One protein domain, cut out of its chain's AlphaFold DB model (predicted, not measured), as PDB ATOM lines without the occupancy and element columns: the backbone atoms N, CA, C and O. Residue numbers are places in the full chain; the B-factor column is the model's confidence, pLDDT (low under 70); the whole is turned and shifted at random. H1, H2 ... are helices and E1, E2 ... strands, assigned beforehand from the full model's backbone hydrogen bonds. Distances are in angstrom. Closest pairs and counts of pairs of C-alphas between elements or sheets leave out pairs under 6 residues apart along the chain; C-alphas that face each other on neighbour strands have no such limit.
ATOM      1  N   GLU A  40     -22.821  31.790   0.124       87.56
ATOM      2  CA  GLU A  40     -23.738  32.603   0.934       87.56
ATOM      3  C   GLU A  40     -24.544  33.568   0.052       87.56
ATOM      4  O   GLU A  40     -25.769  33.665   0.184       87.56
ATOM      5  N   VAL A  41     -23.875  34.214  -0.913       87.88
ATOM      6  CA  VAL A  41     -24.521  35.087  -1.906       87.88
ATOM      7  C   VAL A  41     -25.552  34.276  -2.684       87.88
ATOM      8  O   VAL A  41     -26.719  34.659  -2.752       87.88
ATOM      9  N   LEU A  42     -25.156  33.119  -3.220       88.94
ATOM     10  CA  LEU A  42     -26.040  32.272  -4.019       88.94
ATOM     11  C   LEU A  42     -27.245  31.760  -3.212       88.94
ATOM     12  O   LEU A  42     -28.359  31.757  -3.728       88.94
ATOM     13  N   ALA A  43     -27.049  31.369  -1.949       92.94
ATOM     14  CA  ALA A  43     -28.123  30.888  -1.075       92.94
ATOM     15  C   ALA A  43     -29.140  31.984  -0.703       92.94
ATOM     16  O   ALA A  43     -30.323  31.697  -0.471       92.94
ATOM     17  N   SER A  44     -28.688  33.240  -0.650       95.94
ATOM     18  CA  SER A  44     -29.545  34.388  -0.352       95.94
ATOM     19  C   SER A  44     -30.424  34.820  -1.532       95.94
ATOM     20  O   SER A  44     -31.458  35.450  -1.310       95.94
ATOM     21  N   LEU A  45     -30.084  34.448  -2.771       97.56
ATOM     22  CA  LEU A  45     -30.887  34.775  -3.951       97.56
ATOM     23  C   LEU A  45     -32.234  34.036  -3.954       97.56
ATOM     24  O   LEU A  45     -32.301  32.829  -3.728       97.56
ATOM     25  N   LYS A  46     -33.310  34.769  -4.261       97.12
ATOM     26  CA  LYS A  46     -34.681  34.243  -4.424       97.12
ATOM     27  C   LYS A  46     -35.275  34.487  -5.800       97.12
ATOM     28  O   LYS A  46     -36.174  33.762  -6.222       97.12
ATOM     29  N   ALA A  47     -34.741  35.458  -6.529       97.38
ATOM     30  CA  ALA A  47     -35.028  35.592  -7.941       97.38
ATOM     31  C   ALA A  47     -33.792  36.039  -8.708       97.38
ATOM     32  O   ALA A  47     -33.047  36.893  -8.242       97.38
ATOM     33  N   VAL A  48     -33.606  35.468  -9.894       97.38
ATOM     34  CA  VAL A  48     -32.728  35.998 -10.940       97.38
ATOM     35  C   VAL A  48     -33.470  35.811 -12.254       97.38
ATOM     36  O   VAL A  48     -33.556  34.694 -12.764       97.38
ATOM     37  N   CYS A  49     -34.055  36.888 -12.764       96.19
ATOM     38  CA  CYS A  49     -34.904  36.892 -13.950       96.19
ATOM     39  C   CYS A  49     -34.231  37.723 -15.036       96.19
ATOM     40  O   CYS A  49     -33.864  38.870 -14.791       96.19
ATOM     41  N   ILE A  50     -34.046  37.141 -16.221       93.81
ATOM     42  CA  ILE A  50     -33.321  37.774 -17.328       93.81
ATOM     43  C   ILE A  50     -34.085  37.628 -18.640       93.81
ATOM     44  O   ILE A  50     -34.575  36.548 -18.968       93.81
ATOM     45  N   CYS A  51     -34.138  38.708 -19.415       93.62
ATOM     46  CA  CYS A  51     -34.757  38.723 -20.743       93.62
ATOM     47  C   CYS A  51     -33.798  38.244 -21.839       93.62
ATOM     48  O   CYS A  51     -34.215  37.922 -22.951       93.62
ATOM     49  N   TYR A  52     -32.497  38.188 -21.552       89.19
ATOM     50  CA  TYR A  52     -31.513  37.834 -22.562       89.19
ATOM     51  C   TYR A  52     -31.735  36.425 -23.128       89.19
ATOM     52  O   TYR A  52     -31.814  35.443 -22.392       89.19
ATOM     53  N   GLY A  53     -31.735  36.329 -24.459       86.31
ATOM     54  CA  GLY A  53     -31.934  35.077 -25.189       86.31
ATOM     55  C   GLY A  53     -33.399  34.743 -25.468       86.31
ATOM     56  O   GLY A  53     -33.640  33.769 -26.171       86.31
ATOM     57  N   LYS A  54     -34.345  35.547 -24.966       90.38
ATOM     58  CA  LYS A  54     -35.759  35.468 -25.334       90.38
ATOM     59  C   LYS A  54     -36.045  36.170 -26.659       90.38
ATOM     60  O   LYS A  54     -35.355  37.125 -27.029       90.38
ATOM     61  N   SER A  55     -37.086  35.711 -27.341       90.00
ATOM     62  CA  SER A  55     -37.602  36.298 -28.574       90.00
ATOM     63  C   SER A  55     -39.126  36.429 -28.558       90.00
ATOM     64  O   SER A  55     -39.821  35.756 -27.795       90.00
ATOM     65  N   ASN A  56     -39.653  37.286 -29.436       91.19
ATOM     66  CA  ASN A  56     -41.094  37.425 -29.666       91.19
ATOM     67  C   ASN A  56     -41.740  36.150 -30.229       91.19
ATOM     68  O   ASN A  56     -42.941  35.955 -30.067       91.19
ATOM     69  N   ASP A  57     -40.951  35.268 -30.842       88.12
ATOM     70  CA  ASP A  57     -41.428  34.024 -31.449       88.12
ATOM     71  C   ASP A  57     -41.385  32.835 -30.473       88.12
ATOM     72  O   ASP A  57     -41.850  31.740 -30.800       88.12
ATOM     73  N   ASP A  58     -40.847  33.022 -29.261       91.38
ATOM     74  CA  ASP A  58     -40.728  31.933 -28.297       91.38
ATOM     75  C   ASP A  58     -42.123  31.432 -27.864       91.38
ATOM     76  O   ASP A  58     -43.010  32.228 -27.514       91.38
ATOM     77  N   PRO A  59     -42.340  30.104 -27.794       93.38
ATOM     78  CA  PRO A  59     -43.575  29.542 -27.248       93.38
ATOM     79  C   PRO A  59     -43.844  29.975 -25.800       93.38
ATOM     80  O   PRO A  59     -44.999  30.118 -25.408       93.38
ATOM     81  N   ASP A  60     -42.784  30.209 -25.017       94.81
ATOM     82  CA  ASP A  60     -42.835  30.674 -23.627       94.81
ATOM     83  C   ASP A  60     -42.472  32.167 -23.481       94.81
ATOM     84  O   ASP A  60     -42.031  32.595 -22.412       94.81
ATOM     85  N   ARG A  61     -42.647  32.980 -24.536       94.62
ATOM     86  CA  ARG A  61     -42.309  34.421 -24.551       94.62
ATOM     87  C   ARG A  61     -42.911  35.225 -23.395       94.62
ATOM     88  O   ARG A  61     -42.270  36.147 -22.912       94.62
ATOM     89  N   ALA A  62     -44.090  34.840 -22.902       96.75
ATOM     90  CA  ALA A  62     -44.757  35.508 -21.782       96.75
ATOM     91  C   ALA A  62     -44.179  35.152 -20.397       96.75
ATOM     92  O   ALA A  62     -44.625  35.694 -19.392       96.75
ATOM     93  N   ILE A  63     -43.213  34.234 -20.317       97.00
ATOM     94  CA  ILE A  63     -42.657  33.735 -19.056       97.00
ATOM     95  C   ILE A  63     -41.158  34.020 -18.997       97.00
ATOM     96  O   ILE A  63     -40.366  33.425 -19.732       97.00
ATOM     97  N   ILE A  64     -40.743  34.866 -18.062       96.88
ATOM     98  CA  ILE A  64     -39.337  35.088 -17.731       96.88
ATOM     99  C   ILE A  64     -38.965  34.109 -16.619       96.88
ATOM    100  O   ILE A  64     -39.465  34.182 -15.496       96.88
ATOM    101  N   LYS A  65     -38.098  33.148 -16.945       95.38
ATOM    102  CA  LYS A  65     -37.681  32.114 -15.995       95.38
ATOM    103  C   LYS A  65     -36.850  32.734 -14.881       95.38
ATOM    104  O   LYS A  65     -35.904  33.474 -15.145       95.38
ATOM    105  N   ASN A  66     -37.171  32.347 -13.657       96.44
ATOM    106  CA  ASN A  66     -36.335  32.606 -12.505       96.44
ATOM    107  C   ASN A  66     -35.280  31.494 -12.397       96.44
ATOM    108  O   ASN A  66     -35.608  30.312 -12.304       96.44
ATOM    109  N   LEU A  67     -34.005  31.875 -12.455       95.50
ATOM    110  CA  LEU A  67     -32.880  30.940 -12.516       95.50
ATOM    111  C   LEU A  67     -32.536  30.287 -11.169       95.50
ATOM    112  O   LEU A  67     -31.748  29.343 -11.160       95.50
ATOM    113  N   VAL A  68     -33.092  30.779 -10.056       95.44
ATOM    114  CA  VAL A  68     -32.829  30.255  -8.700       95.44
ATOM    115  C   VAL A  68     -34.069  29.658  -8.023       95.44
ATOM    116  O   VAL A  68     -33.918  28.826  -7.135       95.44
ATOM    117  N   ASP A  69     -35.277  30.014  -8.471       94.88
ATOM    118  CA  ASP A  69     -36.544  29.377  -8.072       94.88
ATOM    119  C   ASP A  69     -37.454  29.199  -9.306       94.88
ATOM    120  O   ASP A  69     -38.241  30.094  -9.628       94.88
ATOM    121  N   PRO A  70     -37.354  28.063 -10.023       93.81
ATOM    122  CA  PRO A  70     -38.144  27.807 -11.229       93.81
ATOM    123  C   PRO A  70     -39.665  27.829 -11.022       93.81
ATOM    124  O   PRO A  70     -40.389  28.062 -11.990       93.81
ATOM    125  N   ASP A  71     -40.148  27.625  -9.790       95.56
ATOM    126  CA  ASP A  71     -41.578  27.645  -9.452       95.56
ATOM    127  C   ASP A  71     -42.111  29.073  -9.238       95.56
ATOM    128  O   ASP A  71     -43.312  29.280  -9.046       95.56
ATOM    129  N   ASN A  72     -41.230  30.077  -9.269       96.38
ATOM    130  CA  ASN A  72     -41.577  31.489  -9.173       96.38
ATOM    131  C   ASN A  72     -41.053  32.301 -10.369       96.38
ATOM    132  O   ASN A  72     -40.184  33.166 -10.193       96.38
ATOM    133  N   PRO A  73     -41.512  32.015 -11.602       97.12
ATOM    134  CA  PRO A  73     -41.163  32.832 -12.752       97.12
ATOM    135  C   PRO A  73     -41.845  34.205 -12.687       97.12
ATOM    136  O   PRO A  73     -42.751  34.451 -11.891       97.12
ATOM    137  N   PHE A  74     -41.422  35.097 -13.574       98.12
ATOM    138  CA  PHE A  74     -42.097  36.367 -13.805       98.12
ATOM    139  C   PHE A  74     -42.954  36.235 -15.062       98.12
ATOM    140  O   PHE A  74     -42.536  35.632 -16.052       98.12
ATOM    141  N   VAL A  75     -44.168  36.770 -15.008       97.94
ATOM    142  CA  VAL A  75     -45.152  36.717 -16.089       97.94
ATOM    143  C   VAL A  75     -45.256  38.092 -16.720       97.94
ATOM    144  O   VAL A  75     -45.455  39.083 -16.018       97.94
ATOM    145  N   ILE A  76     -45.138  38.126 -18.042       97.69
ATOM    146  CA  ILE A  76     -45.449  39.279 -18.875       97.69
ATOM    147  C   ILE A  76     -46.931  39.189 -19.250       97.69
ATOM    148  O   ILE A  76     -47.369  38.182 -19.811       97.69
ATOM    149  N   SER A  77     -47.687  40.237 -18.952       95.44
ATOM    150  CA  SER A  77     -49.113  40.357 -19.270       95.44
ATOM    151  C   SER A  77     -49.350  41.505 -20.251       95.44
ATOM    152  O   SER A  77     -48.564  42.446 -20.288       95.44
ATOM    153  N   ASN A  78     -50.422  41.394 -21.044       93.94
ATOM    154  CA  ASN A  78     -50.921  42.391 -22.011       93.94
ATOM    155  C   ASN A  78     -49.997  42.761 -23.186       93.94
ATOM    156  O   ASN A  78     -50.431  43.454 -24.098       93.94
ATOM    157  N   ALA A  79     -48.805  42.170 -23.245       93.75
ATOM    158  CA  ALA A  79     -47.850  42.406 -24.313       93.75
ATOM    159  C   ALA A  79     -48.297  41.933 -25.700       93.75
ATOM    160  O   ALA A  79     -48.762  40.801 -25.885       93.75
ATOM    161  N   ALA A  80     -48.038  42.770 -26.705       91.38
ATOM    162  CA  ALA A  80     -48.286  42.443 -28.108       91.38
ATOM    163  C   ALA A  80     -47.253  41.457 -28.688       91.38
ATOM    164  O   ALA A  80     -47.536  40.783 -29.681       91.38
ATOM    165  N   PHE A  81     -46.068  41.373 -28.074       91.69
ATOM    166  CA  PHE A  81     -44.882  40.646 -28.548       91.69
ATOM    167  C   PHE A  81     -44.462  41.020 -29.974       91.69
ATOM    168  O   PHE A  81     -44.153  40.156 -30.788       91.69
ATOM    169  N   LYS A  82     -44.470  42.316 -30.284       87.75
ATOM    170  CA  LYS A  82     -43.971  42.895 -31.536       87.75
ATOM    171  C   LYS A  82     -43.770  44.401 -31.379       87.75
ATOM    172  O   LYS A  82     -44.370  45.014 -30.500       87.75
ATOM    173  N   LEU A  83     -42.991  45.008 -32.276       86.94
ATOM    174  CA  LEU A  83     -42.762  46.459 -32.308       86.94
ATOM    175  C   LEU A  83     -42.342  47.016 -30.934       86.94
ATOM    176  O   LEU A  83     -41.289  46.643 -30.417       86.94
ATOM    177  N   ASN A  84     -43.197  47.868 -30.361       84.25
ATOM    178  CA  ASN A  84     -43.007  48.628 -29.132       84.25
ATOM    179  C   ASN A  84     -43.524  47.890 -27.889       84.25
ATOM    180  O   ASN A  84     -43.597  48.495 -26.837       84.25
ATOM    181  N   SER A  85     -43.913  46.621 -27.982       90.88
ATOM    182  CA  SER A  85     -44.330  45.823 -26.824       90.88
ATOM    183  C   SER A  85     -43.832  44.396 -27.036       90.88
ATOM    184  O   SER A  85     -44.460  43.600 -27.732       90.88
ATOM    185  N   PHE A 212     -36.879  43.093 -22.576       95.81
ATOM    186  CA  PHE A 212     -38.299  43.199 -22.877       95.81
ATOM    187  C   PHE A 212     -38.700  44.676 -22.808       95.81
ATOM    188  O   PHE A 212     -38.433  45.330 -21.806       95.81
ATOM    189  N   PHE A 213     -39.292  45.210 -23.864       95.19
ATOM    190  CA  PHE A 213     -39.688  46.606 -23.982       95.19
ATOM    191  C   PHE A 213     -41.200  46.734 -23.783       95.19
ATOM    192  O   PHE A 213     -41.946  45.977 -24.405       95.19
ATOM    193  N   THR A 214     -41.624  47.690 -22.954       94.94
ATOM    194  CA  THR A 214     -43.033  48.056 -22.750       94.94
ATOM    195  C   THR A 214     -43.396  49.321 -23.527       94.94
ATOM    196  O   THR A 214     -42.608  50.272 -23.572       94.94
ATOM    197  N   ASP A 215     -44.595  49.379 -24.102       90.06
ATOM    198  CA  ASP A 215     -45.077  50.573 -24.825       90.06
ATOM    199  C   ASP A 215     -45.648  51.660 -23.900       90.06
ATOM    200  O   ASP A 215     -45.897  52.781 -24.349       90.06
ATOM    201  N   GLY A 216     -45.816  51.360 -22.610       89.38
ATOM    202  CA  GLY A 216     -46.501  52.237 -21.660       89.38
ATOM    203  C   GLY A 216     -48.023  52.213 -21.808       89.38
ATOM    204  O   GLY A 216     -48.683  53.189 -21.448       89.38
ATOM    205  N   ILE A 217     -48.563  51.124 -22.365       90.56
ATOM    206  CA  ILE A 217     -49.988  50.837 -22.469       90.56
ATOM    207  C   ILE A 217     -50.228  49.412 -21.951       90.56
ATOM    208  O   ILE A 217     -49.988  48.437 -22.652       90.56
ATOM    209  N   ASP A 218     -50.735  49.279 -20.724       90.44
ATOM    210  CA  ASP A 218     -51.209  48.025 -20.104       90.44
ATOM    211  C   ASP A 218     -50.160  46.903 -19.895       90.44
ATOM    212  O   ASP A 218     -50.434  45.938 -19.174       90.44
ATOM    213  N   ASP A 219     -48.964  47.004 -20.479       93.44
ATOM    214  CA  ASP A 219     -47.871  46.039 -20.341       93.44
ATOM    215  C   ASP A 219     -47.400  45.908 -18.884       93.44
ATOM    216  O   ASP A 219     -46.989  46.882 -18.247       93.44
ATOM    217  N   LEU A 220     -47.364  44.674 -18.365       94.44
ATOM    218  CA  LEU A 220     -46.969  44.417 -16.978       94.44
ATOM    219  C   LEU A 220     -46.046  43.206 -16.840       94.44
ATOM    220  O   LEU A 220     -46.259  42.173 -17.473       94.44
ATOM    221  N   ILE A 221     -45.052  43.309 -15.955       97.38
ATOM    222  CA  ILE A 221     -44.143  42.211 -15.604       97.38
ATOM    223  C   ILE A 221     -44.195  41.991 -14.094       97.38
ATOM    224  O   ILE A 221     -43.782  42.866 -13.326       97.38
ATOM    225  N   THR A 222     -44.656  40.815 -13.668       97.50
ATOM    226  CA  THR A 222     -44.924  40.533 -12.248       97.50
ATOM    227  C   THR A 222     -44.521  39.111 -11.854       97.50
ATOM    228  O   THR A 222     -44.678  38.178 -12.641       97.50
ATOM    229  N   SER A 223     -44.036  38.910 -10.626       98.00
ATOM    230  CA  SER A 223     -43.774  37.572 -10.073       98.00
ATOM    231  C   SER A 223     -45.050  36.723  -9.955       98.00
ATOM    232  O   SER A 223     -46.149  37.238  -9.728       98.00
ATOM    233  N   THR A 224     -44.945  35.395 -10.078       97.56
ATOM    234  CA  THR A 224     -46.111  34.521  -9.853       97.56
ATOM    235  C   THR A 224     -46.482  34.426  -8.378       97.56
ATOM    236  O   THR A 224     -47.674  34.502  -8.070       97.56
ATOM    237  N   LYS A 225     -45.488  34.302  -7.493       97.31
ATOM    238  CA  LYS A 225     -45.655  34.287  -6.033       97.31
ATOM    239  C   LYS A 225     -45.677  35.703  -5.462       97.31
ATOM    240  O   LYS A 225     -45.106  36.629  -6.053       97.31
ATOM    241  N   THR A 226     -46.305  35.872  -4.303       96.81
ATOM    242  CA  THR A 226     -46.130  37.084  -3.490       96.81
ATOM    243  C   THR A 226     -44.691  37.167  -2.981       96.81
ATOM    244  O   THR A 226     -43.946  36.181  -2.987       96.81
ATOM    245  N   VAL A 227     -44.267  38.349  -2.541       96.25
ATOM    246  CA  VAL A 227     -42.934  38.517  -1.958       96.25
ATOM    247  C   VAL A 227     -42.807  37.696  -0.670       96.25
ATOM    248  O   VAL A 227     -41.794  37.031  -0.475       96.25
ATOM    249  N   GLN A 228     -43.863  37.622   0.139       95.25
ATOM    250  CA  GLN A 228     -43.905  36.800   1.347       95.25
ATOM    251  C   GLN A 228     -43.623  35.317   1.057       95.25
ATOM    252  O   GLN A 228     -42.830  34.676   1.751       95.25
ATOM    253  N   GLU A 229     -44.234  34.769   0.006       96.31
ATOM    254  CA  GLU A 229     -44.000  33.396  -0.449       96.31
ATOM    255  C   GLU A 229     -42.584  33.217  -1.020       96.31
ATOM    256  O   GLU A 229     -41.916  32.228  -0.714       96.31
ATOM    257  N   MET A 230     -42.105  34.179  -1.818       95.81
ATOM    258  CA  MET A 230     -40.763  34.176  -2.417       95.81
ATOM    259  C   MET A 230     -39.653  34.135  -1.353       95.81
ATOM    260  O   MET A 230     -38.641  33.455  -1.530       95.81
ATOM    261  N   LEU A 231     -39.839  34.857  -0.249       95.31
ATOM    262  CA  LEU A 231     -38.856  34.982   0.828       95.31
ATOM    263  C   LEU A 231     -39.003  33.902   1.912       95.31
ATOM    264  O   LEU A 231     -38.198  33.855   2.844       95.31
ATOM    265  N   GLY A 232     -40.007  33.023   1.811       92.38
ATOM    266  CA  GLY A 232     -40.280  32.000   2.824       92.38
ATOM    267  C   GLY A 232     -40.738  32.585   4.162       92.38
ATOM    268  O   GLY A 232     -40.396  32.051   5.215       92.38
ATOM    269  N   GLY A 233     -41.480  33.695   4.128       91.56
ATOM    270  CA  GLY A 233     -42.019  34.370   5.309       91.56
ATOM    271  C   GLY A 233     -41.140  35.481   5.901       91.56
ATOM    272  O   GLY A 233     -41.535  36.094   6.891       91.56
ATOM    273  N   SER A 234     -39.960  35.727   5.329       91.69
ATOM    274  CA  SER A 234     -39.079  36.834   5.719       91.69
ATOM    275  C   SER A 234     -39.568  38.168   5.147       91.69
ATOM    276  O   SER A 234     -40.157  38.200   4.070       91.69
ATOM    277  N   ASN A 235     -39.264  39.258   5.854       91.62
ATOM    278  CA  ASN A 235     -39.477  40.633   5.389       91.62
ATOM    279  C   ASN A 235     -38.166  41.302   4.946       91.62
ATOM    280  O   ASN A 235     -38.186  42.458   4.536       91.62
ATOM    281  N   GLU A 236     -37.035  40.599   5.045       94.31
ATOM    282  CA  GLU A 236     -35.741  41.104   4.603       94.31
ATOM    283  C   GLU A 236     -35.585  40.888   3.100       94.31
ATOM    284  O   GLU A 236     -35.547  39.756   2.616       94.31
ATOM    285  N   ILE A 237     -35.470  41.973   2.342       95.19
ATOM    286  CA  ILE A 237     -35.333  41.895   0.892       95.19
ATOM    287  C   ILE A 237     -34.423  42.986   0.359       95.19
ATOM    288  O   ILE A 237     -34.415  44.105   0.861       95.19
ATOM    289  N   THR A 238     -33.709  42.669  -0.717       96.06
ATOM    290  CA  THR A 238     -33.061  43.646  -1.593       96.06
ATOM    291  C   THR A 238     -33.389  43.294  -3.038       96.06
ATOM    292  O   THR A 238     -33.151  42.162  -3.459       96.06
ATOM    293  N   VAL A 239     -33.931  44.247  -3.800       96.88
ATOM    294  CA  VAL A 239     -34.302  44.067  -5.216       96.88
ATOM    295  C   VAL A 239     -33.484  45.018  -6.070       96.88
ATOM    296  O   VAL A 239     -33.531  46.222  -5.831       96.88
ATOM    297  N   VAL A 240     -32.791  44.500  -7.084       95.94
ATOM    298  CA  VAL A 240     -31.983  45.291  -8.024       95.94
ATOM    299  C   VAL A 240     -32.343  44.907  -9.455       95.94
ATOM    300  O   VAL A 240     -32.434  43.720  -9.774       95.94
ATOM    301  N   SER A 241     -32.521  45.903 -10.325       95.62
ATOM    302  CA  SER A 241     -32.895  45.696 -11.729       95.62
ATOM    303  C   SER A 241     -32.065  46.543 -12.678       95.62
ATOM    304  O   SER A 241     -31.673  47.653 -12.324       95.62
ATOM    305  N   LEU A 242     -31.848  46.029 -13.891       94.25
ATOM    306  CA  LEU A 242     -31.273  46.755 -15.025       94.25
ATOM    307  C   LEU A 242     -32.392  47.180 -15.977       94.25
ATOM    308  O   LEU A 242     -33.081  46.328 -16.549       94.25
ATOM    309  N   ILE A 243     -32.579  48.491 -16.124       93.75
ATOM    310  CA  ILE A 243     -33.725  49.086 -16.816       93.75
ATOM    311  C   ILE A 243     -33.270  50.300 -17.627       93.75
ATOM    312  O   ILE A 243     -32.480  51.108 -17.147       93.75
ATOM    313  N   THR A 244     -33.799  50.464 -18.840       92.50
ATOM    314  CA  THR A 244     -33.813  51.763 -19.531       92.50
ATOM    315  C   THR A 244     -35.176  52.408 -19.335       92.50
ATOM    316  O   THR A 244     -36.176  51.848 -19.777       92.50
ATOM    317  N   HIS A 245     -35.232  53.577 -18.695       92.62
ATOM    318  CA  HIS A 245     -36.469  54.360 -18.637       92.62
ATOM    319  C   HIS A 245     -36.660  55.106 -19.957       92.62
ATOM    320  O   HIS A 245     -35.717  55.711 -20.463       92.62
ATOM    321  N   ILE A 246     -37.869  55.084 -20.515       92.12
ATOM    322  CA  ILE A 246     -38.164  55.735 -21.796       92.12
ATOM    323  C   ILE A 246     -39.146  56.877 -21.571       92.12
ATOM    324  O   ILE A 246     -38.803  58.029 -21.841       92.12
ATOM    325  N   SER A 247     -40.324  56.585 -21.020       92.00
ATOM    326  CA  SER A 247     -41.347  57.587 -20.703       92.00
ATOM    327  C   SER A 247     -42.326  57.092 -19.632       92.00
ATOM    328  O   SER A 247     -42.331  55.913 -19.282       92.00
ATOM    329  N   GLY A 248     -43.177  57.988 -19.124       89.56
ATOM    330  CA  GLY A 248     -44.212  57.677 -18.129       89.56
ATOM    331  C   GLY A 248     -43.764  57.890 -16.680       89.56
ATOM    332  O   GLY A 248     -42.804  58.613 -16.419       89.56
ATOM    333  N   THR A 249     -44.473  57.268 -15.737       84.56
ATOM    334  CA  THR A 249     -44.419  57.557 -14.288       84.56
ATOM    335  C   THR A 249     -43.135  57.078 -13.579       84.56
ATOM    336  O   THR A 249     -42.910  57.398 -12.414       84.56
ATOM    337  N   GLY A 250     -42.224  56.378 -14.266       89.25
ATOM    338  CA  GLY A 250     -40.838  56.193 -13.803       89.25
ATOM    339  C   GLY A 250     -40.681  55.451 -12.467       89.25
ATOM    340  O   GLY A 250     -39.712  55.692 -11.747       89.25
ATOM    341  N   LYS A 251     -41.623  54.566 -12.117       94.44
ATOM    342  CA  LYS A 251     -41.594  53.754 -10.890       94.44
ATOM    343  C   LYS A 251     -41.269  52.297 -11.221       94.44
ATOM    344  O   LYS A 251     -41.893  51.724 -12.110       94.44
ATOM    345  N   TYR A 252     -40.331  51.704 -10.486       96.25
ATOM    346  CA  TYR A 252     -39.777  50.376 -10.751       96.25
ATOM    347  C   TYR A 252     -39.573  49.543  -9.487       96.25
ATOM    348  O   TYR A 252     -39.507  50.091  -8.389       96.25
ATOM    349  N   ASN A 253     -39.423  48.223  -9.641       96.38
ATOM    350  CA  ASN A 253     -39.222  47.272  -8.535       96.38
ATOM    351  C   ASN A 253     -40.285  47.435  -7.436       96.38
ATOM    352  O   ASN A 253     -39.974  47.638  -6.270       96.38
ATOM    353  N   ILE A 254     -41.549  47.421  -7.833       96.12
ATOM    354  CA  ILE A 254     -42.699  47.795  -7.021       96.12
ATOM    355  C   ILE A 254     -43.143  46.620  -6.147       96.12
ATOM    356  O   ILE A 254     -43.456  45.542  -6.658       96.12
ATOM    357  N   ILE A 255     -43.219  46.858  -4.836       95.44
ATOM    358  CA  ILE A 255     -43.833  45.958  -3.848       95.44
ATOM    359  C   ILE A 255     -44.740  46.818  -2.963       95.44
ATOM    360  O   ILE A 255     -44.256  47.617  -2.156       95.44
ATOM    361  N   GLY A 256     -46.057  46.680  -3.140       91.62
ATOM    362  CA  GLY A 256     -47.020  47.635  -2.584       91.62
ATOM    363  C   GLY A 256     -46.718  49.049  -3.088       91.62
ATOM    364  O   GLY A 256     -46.598  49.273  -4.293       91.62
ATOM    365  N   ASP A 257     -46.519  49.990  -2.166       89.62
ATOM    366  CA  ASP A 257     -46.156  51.371  -2.504       89.62
ATOM    367  C   ASP A 257     -44.642  51.614  -2.629       89.62
ATOM    368  O   ASP A 257     -44.240  52.653  -3.168       89.62
ATOM    369  N   GLY A 258     -43.808  50.665  -2.188       93.31
ATOM    370  CA  GLY A 258     -42.347  50.762  -2.227       93.31
ATOM    371  C   GLY A 258     -41.748  50.511  -3.613       93.31
ATOM    372  O   GLY A 258     -42.436  50.052  -4.526       93.31
ATOM    373  N   GLY A 259     -40.460  50.819  -3.770       94.38
ATOM    374  CA  GLY A 259     -39.702  50.618  -5.007       94.38
ATOM    375  C   GLY A 259     -38.704  51.734  -5.297       94.38
ATOM    376  O   GLY A 259     -38.321  52.506  -4.420       94.38
ATOM    377  N   ILE A 260     -38.284  51.822  -6.555       95.44
ATOM    378  CA  ILE A 260     -37.413  52.877  -7.073       95.44
ATOM    379  C   ILE A 260     -38.225  53.841  -7.926       95.44
ATOM    380  O   ILE A 260     -39.064  53.423  -8.717       95.44
ATOM    381  N   GLN A 261     -37.959  55.133  -7.779       94.44
ATOM    382  CA  GLN A 261     -38.513  56.191  -8.616       94.44
ATOM    383  C   GLN A 261     -37.380  56.912  -9.340       94.44
ATOM    384  O   GLN A 261     -36.315  57.145  -8.760       94.44
ATOM    385  N   VAL A 262     -37.612  57.264 -10.600       90.50
ATOM    386  CA  VAL A 262     -36.661  58.007 -11.429       90.50
ATOM    387  C   VAL A 262     -37.264  59.340 -11.855       90.50
ATOM    388  O   VAL A 262     -38.440  59.412 -12.206       90.50
ATOM    389  N   SER A 263     -36.448  60.393 -11.863       83.19
ATOM    390  CA  SER A 263     -36.790  61.694 -12.448       83.19
ATOM    391  C   SER A 263     -35.785  62.066 -13.539       83.19
ATOM    392  O   SER A 263     -34.591  61.802 -13.411       83.19
ATOM    393  N   ASP A 264     -36.248  62.663 -14.640       78.88
ATOM    394  CA  ASP A 264     -35.392  63.147 -15.739       78.88
ATOM    395  C   ASP A 264     -34.403  62.094 -16.300       78.88
ATOM    396  O   ASP A 264     -33.219  62.375 -16.551       78.88
ATOM    397  N   TYR A 265     -34.906  60.868 -16.485       82.06
ATOM    398  CA  TYR A 265     -34.151  59.674 -16.897       82.06
ATOM    399  C   TYR A 265     -34.498  59.151 -18.301       82.06
ATOM    400  O   TYR A 265     -34.101  58.045 -18.660       82.06
ATOM    401  N   SER A 266     -35.264  59.905 -19.097       86.00
ATOM    402  CA  SER A 266     -35.743  59.439 -20.410       86.00
ATOM    403  C   SER A 266     -34.578  59.031 -21.321       86.00
ATOM    404  O   SER A 266     -33.590  59.757 -21.453       86.00
ATOM    405  N   GLY A 267     -34.684  57.833 -21.895       84.06
ATOM    406  CA  GLY A 267     -33.685  57.206 -22.758       84.06
ATOM    407  C   GLY A 267     -32.438  56.675 -22.042       84.06
ATOM    408  O   GLY A 267     -31.533  56.184 -22.714       84.06
ATOM    409  N   GLN A 268     -32.349  56.767 -20.712       84.12
ATOM    410  CA  GLN A 268     -31.151  56.388 -19.958       84.12
ATOM    411  C   GLN A 268     -31.315  55.035 -19.261       84.12
ATOM    412  O   GLN A 268     -32.353  54.726 -18.670       84.12
ATOM    413  N   THR A 269     -30.247  54.237 -19.316       87.44
ATOM    414  CA  THR A 269     -30.145  52.941 -18.640       87.44
ATOM    415  C   THR A 269     -29.553  53.108 -17.248       87.44
ATOM    416  O   THR A 269     -28.536  53.778 -17.082       87.44
ATOM    417  N   PHE A 270     -30.159  52.458 -16.261       87.38
ATOM    418  CA  PHE A 270     -29.676  52.400 -14.889       87.38
ATOM    419  C   PHE A 270     -29.744  50.970 -14.351       87.38
ATOM    420  O   PHE A 270     -30.570  50.160 -14.777       87.38
ATOM    421  N   MET A 271     -28.879  50.669 -13.387       90.50
ATOM    422  CA  MET A 271     -28.966  49.476 -12.558       90.50
ATOM    423  C   MET A 271     -29.085  49.933 -11.116       90.50
ATOM    424  O   MET A 271     -28.121  50.427 -10.528       90.50
ATOM    425  N   ALA A 272     -30.290  49.820 -10.572       91.94
ATOM    426  CA  ALA A 272     -30.604  50.345  -9.257       91.94
ATOM    427  C   ALA A 272     -31.624  49.471  -8.538       91.94
ATOM    428  O   ALA A 272     -32.324  48.642  -9.132       91.94
ATOM    429  N   GLY A 273     -31.689  49.669  -7.232       93.00
ATOM    430  CA  GLY A 273     -32.489  48.855  -6.350       93.00
ATOM    431  C   GLY A 273     -32.709  49.486  -4.992       93.00
ATOM    432  O   GLY A 273     -32.088  50.490  -4.640       93.00
ATOM    433  N   THR A 274     -33.597  48.869  -4.225       93.94
ATOM    434  CA  THR A 274     -33.786  49.207  -2.817       93.94
ATOM    435  C   THR A 274     -34.009  47.956  -1.984       93.94
ATOM    436  O   THR A 274     -34.323  46.885  -2.518       93.94
ATOM    437  N   SER A 275     -33.796  48.093  -0.681       92.75
ATOM    438  CA  SER A 275     -34.054  47.067   0.318       92.75
ATOM    439  C   SER A 275     -35.306  47.376   1.147       92.75
ATOM    440  O   SER A 275     -35.860  48.475   1.097       92.75
ATOM    441  N   SER A 276     -35.756  46.418   1.958       92.56
ATOM    442  CA  SER A 276     -36.825  46.631   2.949       92.56
ATOM    443  C   SER A 276     -36.464  47.630   4.049       92.56
ATOM    444  O   SER A 276     -37.368  48.101   4.735       92.56
ATOM    445  N   SER A 277     -35.195  48.032   4.182       89.75
ATOM    446  CA  SER A 277     -34.785  49.153   5.040       89.75
ATOM    447  C   SER A 277     -34.975  50.524   4.364       89.75
ATOM    448  O   SER A 277     -34.880  51.559   5.022       89.75
ATOM    449  N   GLY A 278     -35.253  50.545   3.052       87.06
ATOM    450  CA  GLY A 278     -35.308  51.752   2.227       87.06
ATOM    451  C   GLY A 278     -33.937  52.230   1.742       87.06
ATOM    452  O   GLY A 278     -33.847  53.294   1.128       87.06
ATOM    453  N   GLU A 279     -32.864  51.468   1.987       88.94
ATOM    454  CA  GLU A 279     -31.538  51.803   1.470       88.94
ATOM    455  C   GLU A 279     -31.550  51.811  -0.066       88.94
ATOM    456  O   GLU A 279     -32.125  50.932  -0.712       88.94
ATOM    457  N   LYS A 280     -30.936  52.841  -0.656       91.25
ATOM    458  CA  LYS A 280     -30.840  53.030  -2.105       91.25
ATOM    459  C   LYS A 280     -29.529  52.452  -2.629       91.25
ATOM    460  O   LYS A 280     -28.457  52.894  -2.221       91.25
ATOM    461  N   ILE A 281     -29.630  51.570  -3.617       88.38
ATOM    462  CA  ILE A 281     -28.507  50.932  -4.309       88.38
ATOM    463  C   ILE A 281     -28.476  51.438  -5.750       88.38
ATOM    464  O   ILE A 281     -29.500  51.411  -6.434       88.38
ATOM    465  N   VAL A 282     -27.314  51.901  -6.218       85.75
ATOM    466  CA  VAL A 282     -27.113  52.390  -7.592       85.75
ATOM    467  C   VAL A 282     -25.753  51.913  -8.088       85.75
ATOM    468  O   VAL A 282     -24.729  52.411  -7.631       85.75
ATOM    469  N   GLU A 283     -25.762  50.971  -9.028       82.38
ATOM    470  CA  GLU A 283     -24.561  50.421  -9.677       82.38
ATOM    471  C   GLU A 283     -24.292  51.064 -11.040       82.38
ATOM    472  O   GLU A 283     -23.154  51.156 -11.493       82.38
ATOM    473  N   LEU A 284     -25.350  51.529 -11.704       77.06
ATOM    474  CA  LEU A 284     -25.278  52.267 -12.958       77.06
ATOM    475  C   LEU A 284     -26.338  53.367 -12.937       77.06
ATOM    476  O   LEU A 284     -27.499  53.092 -12.637       77.06
ATOM    477  N   GLY A 285     -25.942  54.584 -13.305       73.44
ATOM    478  CA  GLY A 285     -26.818  55.751 -13.381       73.44
ATOM    479  C   GLY A 285     -26.445  56.868 -12.399       73.44
ATOM    480  O   GLY A 285     -25.651  56.699 -11.478       73.44
ATOM    481  N   ASP A 286     -27.034  58.039 -12.616       75.81
ATOM    482  CA  ASP A 286     -27.025  59.180 -11.706       75.81
ATOM    483  C   ASP A 286     -27.847  58.895 -10.432       75.81
ATOM    484  O   ASP A 286     -29.079  58.779 -10.469       75.81
ATOM    485  N   LYS A 287     -27.146  58.803  -9.296       81.81
ATOM    486  CA  LYS A 287     -27.713  58.545  -7.966       81.81
ATOM    487  C   LYS A 287     -28.656  59.651  -7.489       81.81
ATOM    488  O   LYS A 287     -29.567  59.346  -6.720       81.81
ATOM    489  N   GLU A 288     -28.461  60.899  -7.909       84.38
ATOM    490  CA  GLU A 288     -29.269  62.042  -7.454       84.38
ATOM    491  C   GLU A 288     -30.667  62.043  -8.078       84.38
ATOM    492  O   GLU A 288     -31.636  62.496  -7.475       84.38
ATOM    493  N   LYS A 289     -30.785  61.459  -9.269       86.62
ATOM    494  CA  LYS A 289     -32.037  61.319 -10.016       86.62
ATOM    495  C   LYS A 289     -32.826  60.043  -9.679       86.62
ATOM    496  O   LYS A 289     -33.881  59.792 -10.257       86.62
ATOM    497  N   LEU A 290     -32.300  59.222  -8.770       90.94
ATOM    498  CA  LEU A 290     -32.906  57.977  -8.303       90.94
ATOM    499  C   LEU A 290     -33.367  58.138  -6.855       90.94
ATOM    500  O   LEU A 290     -32.596  58.554  -5.989       90.94
ATOM    501  N   GLN A 291     -34.603  57.756  -6.561       93.38
ATOM    502  CA  GLN A 291     -35.159  57.762  -5.210       93.38
ATOM    503  C   GLN A 291     -35.613  56.358  -4.821       93.38
ATOM    504  O   GLN A 291     -36.148  55.625  -5.647       93.38
ATOM    505  N   ALA A 292     -35.378  55.990  -3.564       94.06
ATOM    506  CA  ALA A 292     -35.814  54.723  -2.996       94.06
ATOM    507  C   ALA A 292     -36.972  54.961  -2.029       94.06
ATOM    508  O   ALA A 292     -36.911  55.861  -1.191       94.06
ATOM    509  N   VAL A 293     -38.009  54.142  -2.155       93.75
ATOM    510  CA  VAL A 293     -39.159  54.097  -1.255       93.75
ATOM    511  C   VAL A 293     -39.187  52.715  -0.620       93.75
ATOM    512  O   VAL A 293     -39.210  51.703  -1.318       93.75
ATOM    513  N   GLN A 294     -39.180  52.686   0.708       92.88
ATOM    514  CA  GLN A 294     -39.132  51.463   1.500       92.88
ATOM    515  C   GLN A 294     -40.294  50.505   1.179       92.88
ATOM    516  O   GLN A 294     -41.432  50.935   0.981       92.88
ATOM    517  N   TYR A 295     -40.020  49.198   1.192       92.56
ATOM    518  CA  TYR A 295     -41.050  48.162   1.092       92.56
ATOM    519  C   TYR A 295     -41.760  47.933   2.427       92.56
ATOM    520  O   TYR A 295     -41.116  47.678   3.443       92.56
ATOM    521  N   THR A 296     -43.094  47.976   2.419       86.88
ATOM    522  CA  THR A 296     -43.918  47.811   3.632       86.88
ATOM    523  C   THR A 296     -45.039  46.776   3.489       86.88
ATOM    524  O   THR A 296     -45.714  46.474   4.469       86.88
ATOM    525  N   THR A 297     -45.262  46.210   2.295       89.25
ATOM    526  CA  THR A 297     -46.398  45.308   2.010       89.25
ATOM    527  C   THR A 297     -45.951  44.036   1.283       89.25
ATOM    528  O   THR A 297     -46.089  43.913   0.066       89.25
ATOM    529  N   PHE A 298     -45.429  43.065   2.032       91.25
ATOM    530  CA  PHE A 298     -44.822  41.839   1.488       91.25
ATOM    531  C   PHE A 298     -45.829  40.809   0.949       91.25
ATOM    532  O   PHE A 298     -45.460  39.950   0.152       91.25
ATOM    533  N   ASP A 299     -47.119  40.940   1.270       93.00
ATOM    534  CA  ASP A 299     -48.185  40.132   0.651       93.00
ATOM    535  C   ASP A 299     -48.449  40.514  -0.821       93.00
ATOM    536  O   ASP A 299     -49.201  39.839  -1.525       93.00
ATOM    537  N   SER A 300     -47.818  41.585  -1.315       95.12
ATOM    538  CA  SER A 300     -47.870  41.977  -2.726       95.12
ATOM    539  C   SER A 300     -46.914  41.145  -3.580       95.12
ATOM    540  O   SER A 300     -45.897  40.638  -3.110       95.12
ATOM    541  N   LYS A 301     -47.207  41.040  -4.876       96.75
ATOM    542  CA  LYS A 301     -46.256  40.523  -5.869       96.75
ATOM    543  C   LYS A 301     -45.231  41.596  -6.231       96.75
ATOM    544  O   LYS A 301     -45.549  42.784  -6.199       96.75
ATOM    545  N   LEU A 302     -44.029  41.175  -6.618       97.50
ATOM    546  CA  LEU A 302     -43.022  42.084  -7.154       97.50
ATOM    547  C   LEU A 302     -43.367  42.406  -8.608       97.50
ATOM    548  O   LEU A 302     -43.462  41.504  -9.439       97.50
ATOM    549  N   THR A 303     -43.528  43.691  -8.902       97.06
ATOM    550  CA  THR A 303     -43.827  44.216 -10.238       97.06
ATOM    551  C   THR A 303     -42.673  45.084 -10.724       97.06
ATOM    552  O   THR A 303     -42.150  45.895  -9.969       97.06
ATOM    553  N   ILE A 304     -42.229  44.930 -11.968       96.50
ATOM    554  CA  ILE A 304     -41.011  45.614 -12.433       96.50
ATOM    555  C   ILE A 304     -41.236  47.086 -12.748       96.50
ATOM    556  O   ILE A 304     -40.345  47.874 -12.456       96.50
ATOM    557  N   GLY A 305     -42.393  47.460 -13.284       93.69
ATOM    558  CA  GLY A 305     -42.761  48.837 -13.602       93.69
ATOM    559  C   GLY A 305     -44.273  48.988 -13.729       93.69
ATOM    560  O   GLY A 305     -45.007  48.025 -13.521       93.69
ATOM    561  N   LEU A 306     -44.741  50.193 -14.037       91.50
ATOM    562  CA  LEU A 306     -46.167  50.482 -14.199       91.50
ATOM    563  C   LEU A 306     -46.626  50.309 -15.649       91.50
ATOM    564  O   LEU A 306     -45.834  50.469 -16.576       91.50
ATOM    565  N   GLU A 307     -47.920  50.041 -15.813       88.62
ATOM    566  CA  GLU A 307     -48.593  49.892 -17.112       88.62
ATOM    567  C   GLU A 307     -48.520  51.167 -17.964       88.62
ATOM    568  O   GLU A 307     -48.429  51.088 -19.180       88.62
ATOM    569  N   ASP A 308     -48.499  52.344 -17.332       88.88
ATOM    570  CA  ASP A 308     -48.423  53.660 -17.986       88.88
ATOM    571  C   ASP A 308     -46.989  54.094 -18.350       88.88
ATOM    572  O   ASP A 308     -46.743  55.235 -18.759       88.88
ATOM    573  N   SER A 309     -46.013  53.215 -18.122       90.81
ATOM    574  CA  SER A 309     -44.593  53.515 -18.246       90.81
ATOM    575  C   SER A 309     -43.964  52.689 -19.359       90.81
ATOM    576  O   SER A 309     -44.040  51.461 -19.370       90.81
ATOM    577  N   SER A 310     -43.266  53.366 -20.272       93.88
ATOM    578  CA  SER A 310     -42.444  52.712 -21.286       93.88
ATOM    579  C   SER A 310     -41.026  52.538 -20.753       93.88
ATOM    580  O   SER A 310     -40.391  53.488 -20.271       93.88
ATOM    581  N   TYR A 311     -40.530  51.306 -20.796       95.06
ATOM    582  CA  TYR A 311     -39.192  50.953 -20.345       95.06
ATOM    583  C   TYR A 311     -38.675  49.687 -21.024       95.06
ATOM    584  O   TYR A 311     -39.432  48.802 -21.408       95.06
ATOM    585  N   ALA A 312     -37.352  49.580 -21.124       94.88
ATOM    586  CA  ALA A 312     -36.681  48.352 -21.526       94.88
ATOM    587  C   ALA A 312     -36.159  47.620 -20.283       94.88
ATOM    588  O   ALA A 312     -35.248  48.095 -19.604       94.88
ATOM    589  N   TYR A 313     -36.736  46.462 -19.981       95.75
ATOM    590  CA  TYR A 313     -36.387  45.596 -18.863       95.75
ATOM    591  C   TYR A 313     -35.401  44.497 -19.271       95.75
ATOM    592  O   TYR A 313     -35.750  43.590 -20.029       95.75
ATOM    593  N   TYR A 314     -34.177  44.531 -18.742       94.44
ATOM    594  CA  TYR A 314     -33.147  43.529 -19.047       94.44
ATOM    595  C   TYR A 314     -33.144  42.370 -18.050       94.44
ATOM    596  O   TYR A 314     -32.931  41.214 -18.430       94.44
ATOM    597  N   GLY A 315     -33.384  42.674 -16.775       94.62
ATOM    598  CA  GLY A 315     -33.448  41.675 -15.720       94.62
ATOM    599  C   GLY A 315     -33.482  42.254 -14.310       94.62
ATOM    600  O   GLY A 315     -33.220  43.438 -14.097       94.62
ATOM    601  N   THR A 316     -33.793  41.381 -13.353       96.12
ATOM    602  CA  THR A 316     -33.877  41.652 -11.910       96.12
ATOM    603  C   THR A 316     -33.245  40.513 -11.143       96.12
ATOM    604  O   THR A 316     -33.389  39.347 -11.518       96.12
ATOM    605  N   PHE A 317     -32.627  40.832 -10.014       96.69
ATOM    606  CA  PHE A 317     -32.307  39.850  -8.995       96.69
ATOM    607  C   PHE A 317     -32.759  40.318  -7.615       96.69
ATOM    608  O   PHE A 317     -32.852  41.515  -7.331       96.69
ATOM    609  N   VAL A 318     -33.093  39.339  -6.780       97.50
ATOM    610  CA  VAL A 318     -33.686  39.533  -5.460       97.50
ATOM    611  C   VAL A 318     -32.914  38.716  -4.443       97.50
ATOM    612  O   VAL A 318     -32.762  37.505  -4.614       97.50
ATOM    613  N   PHE A 319     -32.491  39.366  -3.367       97.56
ATOM    614  CA  PHE A 319     -31.922  38.733  -2.185       97.56
ATOM    615  C   PHE A 319     -32.949  38.688  -1.055       97.56
ATOM    616  O   PHE A 319     -33.649  39.671  -0.837       97.56
ATOM    617  N   ASN A 320     -32.983  37.595  -0.293       96.19
ATOM    618  CA  ASN A 320     -33.628  37.521   1.023       96.19
ATOM    619  C   ASN A 320     -32.654  38.001   2.108       96.19
ATOM    620  O   ASN A 320     -32.166  37.205   2.910       96.19
ATOM    621  N   LYS A 321     -32.249  39.268   1.999       93.94
ATOM    622  CA  LYS A 321     -31.320  39.947   2.905       93.94
ATOM    623  C   LYS A 321     -31.462  41.453   2.710       93.94
ATOM    624  O   LYS A 321     -31.601  41.920   1.575       93.94
ATOM    625  N   GLU A 322     -31.398  42.207   3.795       91.25
ATOM    626  CA  GLU A 322     -31.302  43.667   3.753       91.25
ATOM    627  C   GLU A 322     -29.856  44.135   3.558       91.25
ATOM    628  O   GLU A 322     -28.915  43.455   3.967       91.25
ATOM    629  N   ASN A 323     -29.692  45.321   2.963       81.56
ATOM    630  CA  ASN A 323     -28.427  46.069   2.903       81.56
ATOM    631  C   ASN A 323     -27.260  45.225   2.363       81.56
ATOM    632  O   ASN A 323     -26.176  45.140   2.946       81.56
ATOM    633  N   VAL A 324     -27.527  44.535   1.253       87.38
ATOM    634  CA  VAL A 324     -26.568  43.637   0.612       87.38
ATOM    635  C   VAL A 324     -25.324  44.424   0.170       87.38
ATOM    636  O   VAL A 324     -25.469  45.449  -0.498       87.38
ATOM    637  N   PRO A 325     -24.101  43.954   0.490       83.06
ATOM    638  CA  PRO A 325     -22.876  44.610   0.047       83.06
ATOM    639  C   PRO A 325     -22.783  44.701  -1.478       83.06
ATOM    640  O   PRO A 325     -23.142  43.763  -2.189       83.06
ATOM    641  N   VAL A 326     -22.200  45.786  -1.983       75.81
ATOM    642  CA  VAL A 326     -21.972  45.992  -3.426       75.81
ATOM    643  C   VAL A 326     -21.195  44.828  -4.063       75.81
ATOM    644  O   VAL A 326     -21.554  44.357  -5.140       75.81
ATOM    645  N   ASP A 327     -20.217  44.253  -3.358       75.12
ATOM    646  CA  ASP A 327     -19.456  43.093  -3.845       75.12
ATOM    647  C   ASP A 327     -20.337  41.865  -4.132       75.12
ATOM    648  O   ASP A 327     -20.039  41.071  -5.026       75.12
ATOM    649  N   TRP A 328     -21.429  41.676  -3.384       84.88
ATOM    650  CA  TRP A 328     -22.383  40.594  -3.642       84.88
ATOM    651  C   TRP A 328     -23.152  40.857  -4.934       84.88
ATOM    652  O   TRP A 328     -23.334  39.950  -5.743       84.88
ATOM    653  N   ILE A 329     -23.557  42.109  -5.156       82.50
ATOM    654  CA  ILE A 329     -24.223  42.537  -6.385       82.50
ATOM    655  C   ILE A 329     -23.310  42.290  -7.591       82.50
ATOM    656  O   ILE A 329     -23.732  41.657  -8.559       82.50
ATOM    657  N   HIS A 330     -22.040  42.694  -7.515       80.25
ATOM    658  CA  HIS A 330     -21.064  42.467  -8.588       80.25
ATOM    659  C   HIS A 330     -20.836  40.985  -8.876       80.25
ATOM    660  O   HIS A 330     -20.768  40.599 -10.044       80.25
ATOM    661  N   GLN A 331     -20.783  40.138  -7.843       78.81
ATOM    662  CA  GLN A 331     -20.704  38.687  -8.030       78.81
ATOM    663  C   GLN A 331     -21.917  38.143  -8.788       78.81
ATOM    664  O   GLN A 331     -21.746  37.342  -9.704       78.81
ATOM    665  N   VAL A 332     -23.134  38.594  -8.469       85.12
ATOM    666  CA  VAL A 332     -24.355  38.172  -9.178       85.12
ATOM    667  C   VAL A 332     -24.339  38.639 -10.628       85.12
ATOM    668  O   VAL A 332     -24.573  37.829 -11.530       85.12
ATOM    669  N   ILE A 333     -24.011  39.910 -10.874       81.56
ATOM    670  CA  ILE A 333     -23.921  40.446 -12.234       81.56
ATOM    671  C   ILE A 333     -22.907  39.638 -13.047       81.56
ATOM    672  O   ILE A 333     -23.250  39.204 -14.141       81.56
ATOM    673  N   ALA A 334     -21.720  39.349 -12.507       74.00
ATOM    674  CA  ALA A 334     -20.686  38.585 -13.204       74.00
ATOM    675  C   ALA A 334     -21.031  37.093 -13.373       74.00
ATOM    676  O   ALA A 334     -20.682  36.489 -14.391       74.00
ATOM    677  N   TYR A 335     -21.691  36.475 -12.389       79.00
ATOM    678  CA  TYR A 335     -22.071  35.057 -12.420       79.00
ATOM    679  C   TYR A 335     -23.162  34.785 -13.461       79.00
ATOM    680  O   TYR A 335     -23.089  33.809 -14.214       79.00
ATOM    681  N   PHE A 336     -24.169  35.662 -13.523       82.56
ATOM    682  CA  PHE A 336     -25.289  35.559 -14.463       82.56
ATOM    683  C   PHE A 336     -25.081  36.386 -15.744       82.56
ATOM    684  O   PHE A 336     -25.835  36.224 -16.713       82.56
ATOM    685  N   ASN A 337     -24.016  37.191 -15.796       79.88
ATOM    686  CA  ASN A 337     -23.607  38.037 -16.919       79.88
ATOM    687  C   ASN A 337     -24.756  38.984 -17.331       79.88
ATOM    688  O   ASN A 337     -25.282  38.888 -18.443       79.88
TER     689      ASN A 337
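AT A GLANCE: This is residues 40 to 85 and 212 to 337 of the 598 residues of an uncharacterized protein of Bacteroides sp. AM56-10ce (UniProt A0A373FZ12). Two curved sheets lie face to face as a sandwich, one of six strands and one of five, and helix H3 crosses the side of the five-stranded sheet that is turned away from its partner. Four nested strand pairs wind over both sheets as a jelly roll, while the unnamed residues 51 to 73 make a long loop between E1 and E2, at one edge of the sandwich. The printed part has 172 residues, with three named helices and eleven named strands in the order H1 E1 E2 E3 H2 E4 E5 E6 E7 E8 E9 E10 E11 H3. The sheets run E2 E3 E10 E5 E6 E9 and E1 E11 E4 E7 E8, both all antiparallel, and the class is mixed, helices and strands. The whole is compact, with a radius of gyration of the C-alphas of 14.6 A, and rounded, spanning 40 by 36 by 31 A.

HOW THE PARTS SIT: The larger sheet runs E2 (residues 74 to 77), E3 (220 to 226), E10 (301 to 305), E5 (251 to 255), E6 (258 to 262) and E9 (290 to 293), with E2 and E9 as edge strands. It is twisted, its C-alphas lying up to 4.3 A off its best plane. N 75 and O 222 join E2 and E3 within hydrogen-bond range at 2.8 A. Pairing is staggered on E10: residues 301 to 303 pair with E3, N 223 to O 302 at 2.9 A, and residues 303 to 305 with E5, N 254 to O 303 at 2.7 A. E5 and E6 form a hairpin, with N 252 and O 260 at 2.8 A; N 261 and O 291 of E6 and E9 are also at 2.8 A. The other sheet runs E1 (residues 45 to 50), E11 (310 to 319), E4 (238 to 247), E7 (268 to 275) and E8 (280 to 284), and is twisted. Its pairs include N 49 and O 316 at 2.8 A, N 242 and O 315 at 2.9 A, N 243 and O 270 at 2.9 A and, in the hairpin of E7 and E8, N 273 and O 281 at 2.9 A. E4 bends by 65 degrees at residue 244 and E11 by 66 degrees at residue 314. Where the sheets of the sandwich face each other they are 9.1 A apart centre to centre, with best planes 21 degrees apart; between them, the closest C-alphas of E6 and E7 are those of Ile 260 and Gly 273, 6.4 A apart. The jelly roll, one long hairpin wound over both sheets, nests E4 with E11, E5 with E10, E6 with E9 and E7 with E8. H3 (residues 326 to 336) is on one face of the five-stranded sheet, making two layers, at a height over the sheet of 8.8 A; it runs across the strands, at 67 degrees to E4 on the local plane. H1 (residues 40 to 44) only grazes that sheet and is close to H3 but not clearly touching, the closest C-alphas, of Val 41 and Trp 328, being 6.2 A apart. H2 (residues 227 to 230) only grazes both sheets. Every O i to N i+4 pair is within hydrogen-bond range in H1 and H3; H2 is too short for one.

IN THESE COORDINATES: H1 begins at C-alpha 40, (-23.738, 32.603, 0.934). From first to last C-alpha, E11 measures 25.9 A, E4 25.1 A, E7 22.5 A, H3 15.5 A and E3 15.4 A. E11 begins at C-alpha 310, (-42.444, 52.712, -21.286), and H3 ends at C-alpha 336, (-25.289, 35.559, -14.463).

THE WHOLE: The C-alphas farthest apart, of Glu 40 and Leu 83, are 40.7 A apart. Residues 86 to 211 are not printed, and C-alphas 85 and 212 are 7.7 A apart across the cut. The link from E1 to E2, 23 residues, is long. The mean pLDDT of the printed part is 91.3, and no printed residue is under 70.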